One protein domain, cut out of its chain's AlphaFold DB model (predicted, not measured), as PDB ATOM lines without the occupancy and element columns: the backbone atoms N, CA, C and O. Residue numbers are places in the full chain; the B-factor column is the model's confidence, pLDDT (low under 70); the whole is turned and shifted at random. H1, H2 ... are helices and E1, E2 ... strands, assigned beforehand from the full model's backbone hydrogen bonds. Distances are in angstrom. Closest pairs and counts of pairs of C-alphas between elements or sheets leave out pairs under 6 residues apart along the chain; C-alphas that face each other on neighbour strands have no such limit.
ATOM      1  N   PRO A  10     209.723 201.575 285.412       78.88
ATOM      2  CA  PRO A  10     209.588 201.920 286.829       78.88
ATOM      3  C   PRO A  10     208.200 202.453 287.223       78.88
ATOM      4  O   PRO A  10     207.855 202.480 288.402       78.88
ATOM      5  N   CYS A  11     207.386 202.866 286.248       85.50
ATOM      6  CA  CYS A  11     206.001 203.271 286.463       85.50
ATOM      7  C   CYS A  11     205.064 202.065 286.638       85.50
ATOM      8  O   CYS A  11     203.947 202.230 287.115       85.50
ATOM      9  N   ILE A  12     205.472 200.844 286.279       87.38
ATOM     10  CA  ILE A  12     204.631 199.660 286.475       87.38
ATOM     11  C   ILE A  12     204.562 199.348 287.976       87.38
ATOM     12  O   ILE A  12     205.566 198.995 288.594       87.38
ATOM     13  N   GLY A  13     203.369 199.484 288.560       84.94
ATOM     14  CA  GLY A  13     203.106 199.198 289.971       84.94
ATOM     15  C   GLY A  13     202.696 197.745 290.211       84.94
ATOM     16  O   GLY A  13     203.177 197.116 291.146       84.94
ATOM     17  N   LYS A  14     201.834 197.189 289.351       88.19
ATOM     18  CA  LYS A  14     201.383 195.791 289.439       88.19
ATOM     19  C   LYS A  14     201.183 195.204 288.045       88.19
ATOM     20  O   LYS A  14     200.561 195.827 287.189       88.19
ATOM     21  N   LEU A  15     201.686 193.990 287.837       90.12
ATOM     22  CA  LEU A  15     201.555 193.237 286.590       90.12
ATOM     23  C   LEU A  15     200.667 192.012 286.831       90.12
ATOM     24  O   LEU A  15     200.890 191.274 287.792       90.12
ATOM     25  N   VAL A  16     199.647 191.795 286.001       90.00
ATOM     26  CA  VAL A  16     198.693 190.687 286.164       90.00
ATOM     27  C   VAL A  16     198.514 189.941 284.851       90.00
ATOM     28  O   VAL A  16     198.166 190.539 283.839       90.00
ATOM     29  N   ALA A  17     198.718 188.628 284.892       89.12
ATOM     30  CA  ALA A  17     198.418 187.709 283.803       89.12
ATOM     31  C   ALA A  17     197.074 187.020 284.061       89.12
ATOM     32  O   ALA A  17     196.851 186.474 285.146       89.12
ATOM     33  N   VAL A  18     196.193 187.027 283.068       87.19
ATOM     34  CA  VAL A  18     194.849 186.446 283.134       87.19
ATOM     35  C   VAL A  18     194.704 185.384 282.046       87.19
ATOM     36  O   VAL A  18     195.261 185.506 280.954       87.19
ATOM     37  N   ASN A  19     193.987 184.314 282.369       85.88
ATOM     38  CA  ASN A  19     193.624 183.243 281.449       85.88
ATOM     39  C   ASN A  19     192.253 182.703 281.874       85.88
ATOM     40  O   ASN A  19     192.010 182.559 283.072       85.88
ATOM     41  N   SER A  20     191.371 182.405 280.922       80.75
ATOM     42  CA  SER A  20     189.975 182.031 281.189       80.75
ATOM     43  C   SER A  20     189.814 180.780 282.063       80.75
ATOM     44  O   SER A  20     188.799 180.621 282.740       80.75
ATOM     45  N   PHE A  21     190.820 179.905 282.102       76.31
ATOM     46  CA  PHE A  21     190.787 178.636 282.831       76.31
ATOM     47  C   PHE A  21     191.459 178.693 284.208       76.31
ATOM     48  O   PHE A  21     191.378 177.732 284.976       76.31
ATOM     49  N   THR A  22     192.147 179.789 284.547       75.75
ATOM     50  CA  THR A  22     192.912 179.904 285.800       75.75
ATOM     51  C   THR A  22     192.663 181.232 286.504       75.75
ATOM     52  O   THR A  22     192.334 182.244 285.895       75.75
ATOM     53  N   LYS A  23     192.824 181.259 287.833       79.19
ATOM     54  CA  LYS A  23     192.723 182.520 288.578       79.19
ATOM     55  C   LYS A  23     193.811 183.486 288.098       79.19
ATOM     56  O   LYS A  23     194.975 183.094 288.008       79.19
ATOM     57  N   ALA A  24     193.431 184.746 287.870       83.94
ATOM     58  CA  ALA A  24     194.355 185.825 287.538       83.94
ATOM     59  C   ALA A  24     195.576 185.813 288.472       83.94
ATOM     60  O   ALA A  24     195.444 185.788 289.703       83.94
ATOM     61  N   LYS A  25     196.770 185.818 287.880       85.25
ATOM     62  CA  LYS A  25     198.037 185.722 288.595       85.25
ATOM     63  C   LYS A  25     198.731 187.074 288.602       85.25
ATOM     64  O   LYS A  25     199.126 187.586 287.558       85.25
ATOM     65  N   VAL A  26     198.924 187.625 289.798       86.31
ATOM     66  CA  VAL A  26     199.822 188.766 289.999       86.31
ATOM     67  C   VAL A  26     201.251 188.278 289.819       86.31
ATOM     68  O   VAL A  26     201.657 187.298 290.447       86.31
ATOM     69  N   LEU A  27     201.993 188.938 288.940       82.25
ATOM     70  CA  LEU A  27     203.376 188.609 288.655       82.25
ATOM     71  C   LEU A  27     204.291 189.446 289.531       82.25
ATOM     72  O   LEU A  27     204.211 190.671 289.567       82.25
ATOM     73  N   THR A  28     205.153 188.738 290.241       74.69
ATOM     74  CA  THR A  28     206.282 189.279 290.991       74.69
ATOM     75  C   THR A  28     207.582 188.852 290.316       74.69
ATOM     76  O   THR A  28     207.576 187.941 289.485       74.69
ATOM     77  N   SER A  29     208.706 189.449 290.706       64.25
ATOM     78  CA  SER A  29     210.045 189.102 290.198       64.25
ATOM     79  C   SER A  29     210.375 187.604 290.284       64.25
ATOM     80  O   SER A  29     211.052 187.061 289.422       64.25
ATOM     81  N   THR A  30     209.837 186.898 291.278       70.06
ATOM     82  CA  THR A  30     210.059 185.457 291.493       70.06
ATOM     83  C   THR A  30     208.988 184.558 290.870       70.06
ATOM     84  O   THR A  30     209.045 183.331 290.990       70.06
ATOM     85  N   SER A  31     207.972 185.135 290.228       74.19
ATOM     86  CA  SER A  31     206.839 184.380 289.702       74.19
ATOM     87  C   SER A  31     207.199 183.648 288.412       74.19
ATOM     88  O   SER A  31     207.518 184.270 287.410       74.19
ATOM     89  N   THR A  32     207.028 182.325 288.382       75.62
ATOM     90  CA  THR A  32     207.015 181.552 287.129       75.62
ATOM     91  C   THR A  32     205.586 181.415 286.619       75.62
ATOM     92  O   THR A  32     204.696 180.925 287.327       75.62
ATOM     93  N   LEU A  33     205.312 181.898 285.409       81.44
ATOM     94  CA  LEU A  33     204.001 181.741 284.790       81.44
ATOM     95  C   LEU A  33     203.853 180.291 284.284       81.44
ATOM     96  O   LEU A  33     204.770 179.753 283.674       81.44
ATOM     97  N   LYS A  34     202.732 179.632 284.610       83.12
ATOM     98  CA  LYS A  34     202.478 178.205 284.297       83.12
ATOM     99  C   LYS A  34     201.453 178.000 283.176       83.12
ATOM    100  O   LYS A  34     201.113 176.867 282.861       83.12
ATOM    101  N   PHE A  35     200.927 179.089 282.638       84.94
ATOM    102  CA  PHE A  35     199.898 179.107 281.609       84.94
ATOM    103  C   PHE A  35     200.227 180.206 280.602       84.94
ATOM    104  O   PHE A  35     201.047 181.082 280.877       84.94
ATOM    105  N   ILE A  36     199.583 180.169 279.444       84.06
ATOM    106  CA  ILE A  36     199.723 181.218 278.438       84.06
ATOM    107  C   ILE A  36     198.681 182.300 278.747       84.06
ATOM    108  O   ILE A  36     197.497 181.970 278.855       84.06
ATOM    109  N   PRO A  37     199.092 183.559 278.976       87.06
ATOM    110  CA  PRO A  37     198.152 184.621 279.298       87.06
ATOM    111  C   PRO A  37     197.323 184.975 278.061       87.06
ATOM    112  O   PRO A  37     197.879 185.280 277.010       87.06
ATOM    113  N   GLU A  38     196.003 184.959 278.211       88.06
ATOM    114  CA  GLU A  38     195.054 185.474 277.212       88.06
ATOM    115  C   GLU A  38     194.925 186.996 277.335       88.06
ATOM    116  O   GLU A  38     194.687 187.700 276.357       88.06
ATOM    117  N   GLU A  39     195.141 187.524 278.540       88.19
ATOM    118  CA  GLU A  39     195.166 188.955 278.807       88.19
ATOM    119  C   GLU A  39     196.316 189.306 279.763       88.19
ATOM    120  O   GLU A  39     196.573 188.625 280.760       88.19
ATOM    121  N   LEU A  40     197.016 190.396 279.451       89.25
ATOM    122  CA  LEU A  40     198.010 191.029 280.310       89.25
ATOM    123  C   LEU A  40     197.497 192.401 280.740       89.25
ATOM    124  O   LEU A  40     197.226 193.266 279.908       89.25
ATOM    125  N   ILE A  41     197.420 192.612 282.051       88.75
ATOM    126  CA  ILE A  41     196.987 193.871 282.647       88.75
ATOM    127  C   ILE A  41     198.166 194.513 283.376       88.75
ATOM    128  O   ILE A  41     198.754 193.927 284.289       88.75
ATOM    129  N   ILE A  42     198.496 195.738 282.977       89.38
ATOM    130  CA  ILE A  42     199.549 196.561 283.570       89.38
ATOM    131  C   ILE A  42     198.883 197.692 284.349       89.38
ATOM    132  O   ILE A  42     198.267 198.578 283.761       89.38
ATOM    133  N   TYR A  43     199.024 197.669 285.671       89.25
ATOM    134  CA  TYR A  43     198.581 198.738 286.559       89.25
ATOM    135  C   TYR A  43     199.760 199.658 286.857       89.25
ATOM    136  O   TYR A  43     200.763 199.242 287.446       89.25
ATOM    137  N   CYS A  44     199.644 200.913 286.451       89.12
ATOM    138  CA  CYS A  44     200.706 201.899 286.560       89.12
ATOM    139  C   CYS A  44     200.568 202.735 287.841       89.12
ATOM    140  O   CYS A  44     199.471 202.994 288.340       89.12
ATOM    141  N   ARG A  45     201.703 203.198 288.373       87.56
ATOM    142  CA  ARG A  45     201.790 204.116 289.521       87.56
ATOM    143  C   ARG A  45     201.168 205.483 289.209       87.56
ATOM    144  O   ARG A  45     200.758 206.186 290.122       87.56
ATOM    145  N   ASP A  46     201.029 205.840 287.937       87.81
ATOM    146  CA  ASP A  46     200.401 207.082 287.469       87.81
ATOM    147  C   ASP A  46     198.880 206.963 287.213       87.81
ATOM    148  O   ASP A  46     198.308 207.761 286.471       87.81
ATOM    149  N   PHE A  47     198.221 205.969 287.823       88.62
ATOM    150  CA  PHE A  47     196.786 205.667 287.685       88.62
ATOM    151  C   PHE A  47     196.330 205.207 286.283       88.62
ATOM    152  O   PHE A  47     195.126 205.083 286.028       88.62
ATOM    153  N   ARG A  48     197.255 204.901 285.362       86.00
ATOM    154  CA  ARG A  48     196.910 204.229 284.100       86.00
ATOM    155  C   ARG A  48     196.735 202.720 284.292       86.00
ATOM    156  O   ARG A  48     197.419 202.091 285.097       86.00
ATOM    157  N   VAL A  49     195.828 202.141 283.507       85.69
ATOM    158  CA  VAL A  49     195.677 200.690 283.341       85.69
ATOM    159  C   VAL A  49     195.785 200.392 281.858       85.69
ATOM    160  O   VAL A  49     195.019 200.935 281.065       85.69
ATOM    161  N   LEU A  50     196.733 199.541 281.484       86.31
ATOM    162  CA  LEU A  50     196.850 199.037 280.121       86.31
ATOM    163  C   LEU A  50     196.415 197.577 280.093       86.31
ATOM    164  O   LEU A  50     196.902 196.776 280.891       86.31
ATOM    165  N   ARG A  51     195.508 197.240 279.178       85.69
ATOM    166  CA  ARG A  51     195.033 195.874 278.951       85.69
ATOM    167  C   ARG A  51     195.446 195.439 277.557       85.69
ATOM    168  O   ARG A  51     195.103 196.097 276.577       85.69
ATOM    169  N   PHE A  52     196.185 194.345 277.485       86.94
ATOM    170  CA  PHE A  52     196.607 193.722 276.241       86.94
ATOM    171  C   PHE A  52     195.924 192.369 276.142       86.94
ATOM    172  O   PHE A  52     196.137 191.517 277.000       86.94
ATOM    173  N   GLN A  53     195.108 192.184 275.110       86.50
ATOM    174  CA  GLN A  53     194.471 190.907 274.816       86.50
ATOM    175  C   GLN A  53     195.260 190.184 273.730       86.50
ATOM    176  O   GLN A  53     195.624 190.775 272.711       86.50
ATOM    177  N   PHE A  54     195.517 188.905 273.954       84.94
ATOM    178  CA  PHE A  54     196.183 188.021 273.015       84.94
ATOM    179  C   PHE A  54     195.127 187.089 272.429       84.94
ATOM    180  O   PHE A  54     194.642 186.181 273.096       84.94
ATOM    181  N   HIS A  55     194.727 187.349 271.184       75.00
ATOM    182  CA  HIS A  55     193.779 186.489 270.481       75.00
ATOM    183  C   HIS A  55     194.400 185.121 270.162       75.00
ATOM    184  O   HIS A  55     195.603 185.025 269.915       75.00
ATOM    185  N   GLU A  56     193.553 184.091 270.066       66.50
ATOM    186  CA  GLU A  56     193.902 182.679 269.806       66.50
ATOM    187  C   GLU A  56     194.653 182.428 268.473       66.50
ATOM    188  O   GLU A  56     195.081 181.316 268.184       66.50
ATOM    189  N   ASN A  57     194.896 183.460 267.658       61.38
ATOM    190  CA  ASN A  57     195.505 183.363 266.327       61.38
ATOM    191  C   ASN A  57     197.049 183.227 266.336       61.38
ATOM    192  O   ASN A  57     197.722 183.736 265.439       61.38
ATOM    193  N   GLY A  58     197.628 182.527 267.318       60.00
ATOM    194  CA  GLY A  58     199.014 182.038 267.247       60.00
ATOM    195  C   GLY A  58     200.117 182.949 267.799       60.00
ATOM    196  O   GLY A  58     201.291 182.671 267.557       60.00
ATOM    197  N   LEU A  59     199.787 183.995 268.570       67.69
ATOM    198  CA  LEU A  59     200.793 184.804 269.287       67.69
ATOM    199  C   LEU A  59     201.097 184.297 270.711       67.69
ATOM    200  O   LEU A  59     201.721 184.984 271.521       67.69
ATOM    201  N   GLU A  60     200.656 183.082 271.026       70.62
ATOM    202  CA  GLU A  60     200.769 182.449 272.341       70.62
ATOM    203  C   GLU A  60     202.207 182.429 272.904       70.62
ATOM    204  O   GLU A  60     202.396 182.823 274.063       70.62
ATOM    205  N   PRO A  61     203.260 182.082 272.125       75.56
ATOM    206  CA  PRO A  61     204.626 182.149 272.635       75.56
ATOM    207  C   PRO A  61     205.062 183.585 272.936       75.56
ATOM    208  O   PRO A  61     205.778 183.804 273.912       75.56
ATOM    209  N   GLN A  62     204.626 184.577 272.145       83.00
ATOM    210  CA  GLN A  62     204.971 185.978 272.404       83.00
ATOM    211  C   GLN A  62     204.235 186.526 273.627       83.00
ATOM    212  O   GLN A  62     204.845 187.265 274.393       83.00
ATOM    213  N   ALA A  63     202.975 186.147 273.857       85.56
ATOM    214  CA  ALA A  63     202.217 186.559 275.039       85.56
ATOM    215  C   ALA A  63     202.946 186.154 276.328       85.56
ATOM    216  O   ALA A  63     203.176 186.976 277.221       85.56
ATOM    217  N   PHE A  64     203.398 184.898 276.386       86.44
ATOM    218  CA  PHE A  64     204.212 184.393 277.487       86.44
ATOM    219  C   PHE A  64     205.570 185.109 277.577       86.44
ATOM    220  O   PHE A  64     205.946 185.584 278.650       86.44
ATOM    221  N   GLN A  65     206.295 185.226 276.457       86.88
ATOM    222  CA  GLN A  65     207.626 185.847 276.413       86.88
ATOM    223  C   GLN A  65     207.605 187.315 276.838       86.88
ATOM    224  O   GLN A  65     208.410 187.705 277.675       86.88
ATOM    225  N   VAL A  66     206.684 188.125 276.309       88.44
ATOM    226  CA  VAL A  66     206.549 189.551 276.646       88.44
ATOM    227  C   VAL A  66     206.199 189.715 278.120       88.44
ATOM    228  O   VAL A  66     206.834 190.501 278.818       88.44
ATOM    229  N   THR A  67     205.242 188.930 278.614       88.44
ATOM    230  CA  THR A  67     204.822 188.965 280.019       88.44
ATOM    231  C   THR A  67     205.989 188.663 280.962       88.44
ATOM    232  O   THR A  67     206.248 189.419 281.901       88.44
ATOM    233  N   MET A  68     206.735 187.589 280.687       86.75
ATOM    234  CA  MET A  68     207.899 187.215 281.488       86.75
ATOM    235  C   MET A  68     209.061 188.202 281.329       86.75
ATOM    236  O   MET A  68     209.731 188.497 282.315       86.75
ATOM    237  N   ALA A  69     209.274 188.760 280.133       87.88
ATOM    238  CA  ALA A  69     210.307 189.763 279.886       87.88
ATOM    239  C   ALA A  69     210.050 191.053 280.676       87.88
ATOM    240  O   ALA A  69     210.982 191.602 281.260       87.88
ATOM    241  N   ILE A  70     208.796 191.515 280.753       88.00
ATOM    242  CA  ILE A  70     208.427 192.676 281.577       88.00
ATOM    243  C   ILE A  70     208.677 192.369 283.059       88.00
ATOM    244  O   ILE A  70     209.341 193.156 283.731       88.00
ATOM    245  N   ALA A  71     208.217 191.213 283.557       84.31
ATOM    246  CA  ALA A  71     208.419 190.815 284.953       84.31
ATOM    247  C   ALA A  71     209.912 190.728 285.334       84.31
ATOM    248  O   ALA A  71     210.316 191.213 286.390       84.31
ATOM    249  N   GLN A  72     210.750 190.177 284.450       81.50
ATOM    250  CA  GLN A  72     212.206 190.106 284.637       81.50
ATOM    251  C   GLN A  72     212.875 191.487 284.559       81.50
ATOM    252  O   GLN A  72     213.774 191.794 285.343       81.50
ATOM    253  N   ALA A  73     212.440 192.353 283.641       79.12
ATOM    254  CA  ALA A  73     212.983 193.704 283.513       79.12
ATOM    255  C   ALA A  73     212.709 194.563 284.762       79.12
ATOM    256  O   ALA A  73     213.531 195.411 285.118       79.12
ATOM    257  N   GLN A  74     211.599 194.316 285.465       74.31
ATOM    258  CA  GLN A  74     211.321 194.947 286.757       74.31
ATOM    259  C   GLN A  74     212.312 194.515 287.854       74.31
ATOM    260  O   GLN A  74     212.716 195.353 288.653       74.31
ATOM    261  N   GLU A  75     212.781 193.261 287.862       66.56
ATOM    262  CA  GLU A  75     213.792 192.784 288.824       66.56
ATOM    263  C   GLU A  75     215.164 193.436 288.590       66.56
ATOM    264  O   GLU A  75     215.796 193.939 289.523       66.56
ATOM    265  N   ASN A  76     215.605 193.501 287.331       61.06
ATOM    266  CA  ASN A  76     216.866 194.158 286.965       61.06
ATOM    267  C   ASN A  76     216.843 195.672 287.245       61.06
ATOM    268  O   ASN A  76     217.896 196.288 287.424       61.06
ATOM    269  N   SER A  77     215.644 196.256 287.329       56.50
ATOM    270  CA  SER A  77     215.432 197.660 287.684       56.50
ATOM    271  C   SER A  77     215.591 197.948 289.192       56.50
ATOM    272  O   SER A  77     215.739 199.103 289.581       56.50
ATOM    273  N   GLY A  78     215.605 196.924 290.054       52.91
ATOM    274  CA  GLY A  78     215.835 197.080 291.500       52.91
ATOM    275  C   GLY A  78     217.316 197.119 291.913       52.91
ATOM    276  O   GLY A  78     217.642 197.502 293.039       52.91
TER     277      GLY A  78
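Overview. This is residues 10 to 78 of the 625 residues of the protein "myotubularin-related protein 11 isoform X4" of Thamnophis sirtalis (UniProt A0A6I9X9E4). A twisted wall of four antiparallel strands has one long helix, H1, packed over one face and running along the strands, with the other face bare. The wall is two hairpins side by side, E1 with E2 and E3 with E4, joined through E1 and E3. The printed part has 69 residues, with E1, E2, E3, E4 and H1 in that order; the sheet's order is E2 E1 E3 E4, and the class is mixed, helices and strands. It is compact, with a radius of gyration of the C-alphas of 11.6 A and spans of 33 by 23 by 20 A.

Arrangement. E1, residues 12 to 19, and E2, residues 22 to 27, form an antiparallel hairpin, with N 25 and O 17 2.8 A apart, within hydrogen-bond range. E3, residues 39 to 44, is antiparallel to E1 at 164 degrees, with N 16 and O 41 at 2.9 A. E4, residues 49 to 53, forms a hairpin with E3, with N 42 and O 50 at 2.8 A. E2 and E4 are edge strands, apart from each other. The sheet is twisted, its C-alphas up to 4.0 A off the best plane. H1, residues 60 to 76, is on the sheet at a height of 10.0 A, two layers with the helix on one face. It lies over E1, along the strands at 26 degrees to E1 on the local plane, and only just over E3, on which 3 of its C-alphas fall. The closest C-alphas of E1 and H1 are those of Leu 15 and Ala 71, 7.5 A. In H1, 12 of 13 O i to N i+4 pairs are within hydrogen-bond range.

Along the chain. E1 begins at C-alpha 12 (204.631, 199.660, 286.475) and measures 20.4 A; E2 measures 13.9 A, E3 16.1 A and E4 13.0 A. H1 measures 24.7 A and ends at C-alpha 76 (216.866, 194.158, 286.965).

Size, cuts and confidence. The C-alphas of Asn 57 and Gly 78 are the two farthest apart, at 35.1 A. The printed part has no cut, and the link from E2 to E3, 11 residues, is long. Residue 29, residues 56 to 59 and residues 75 to 78 have pLDDT under 70.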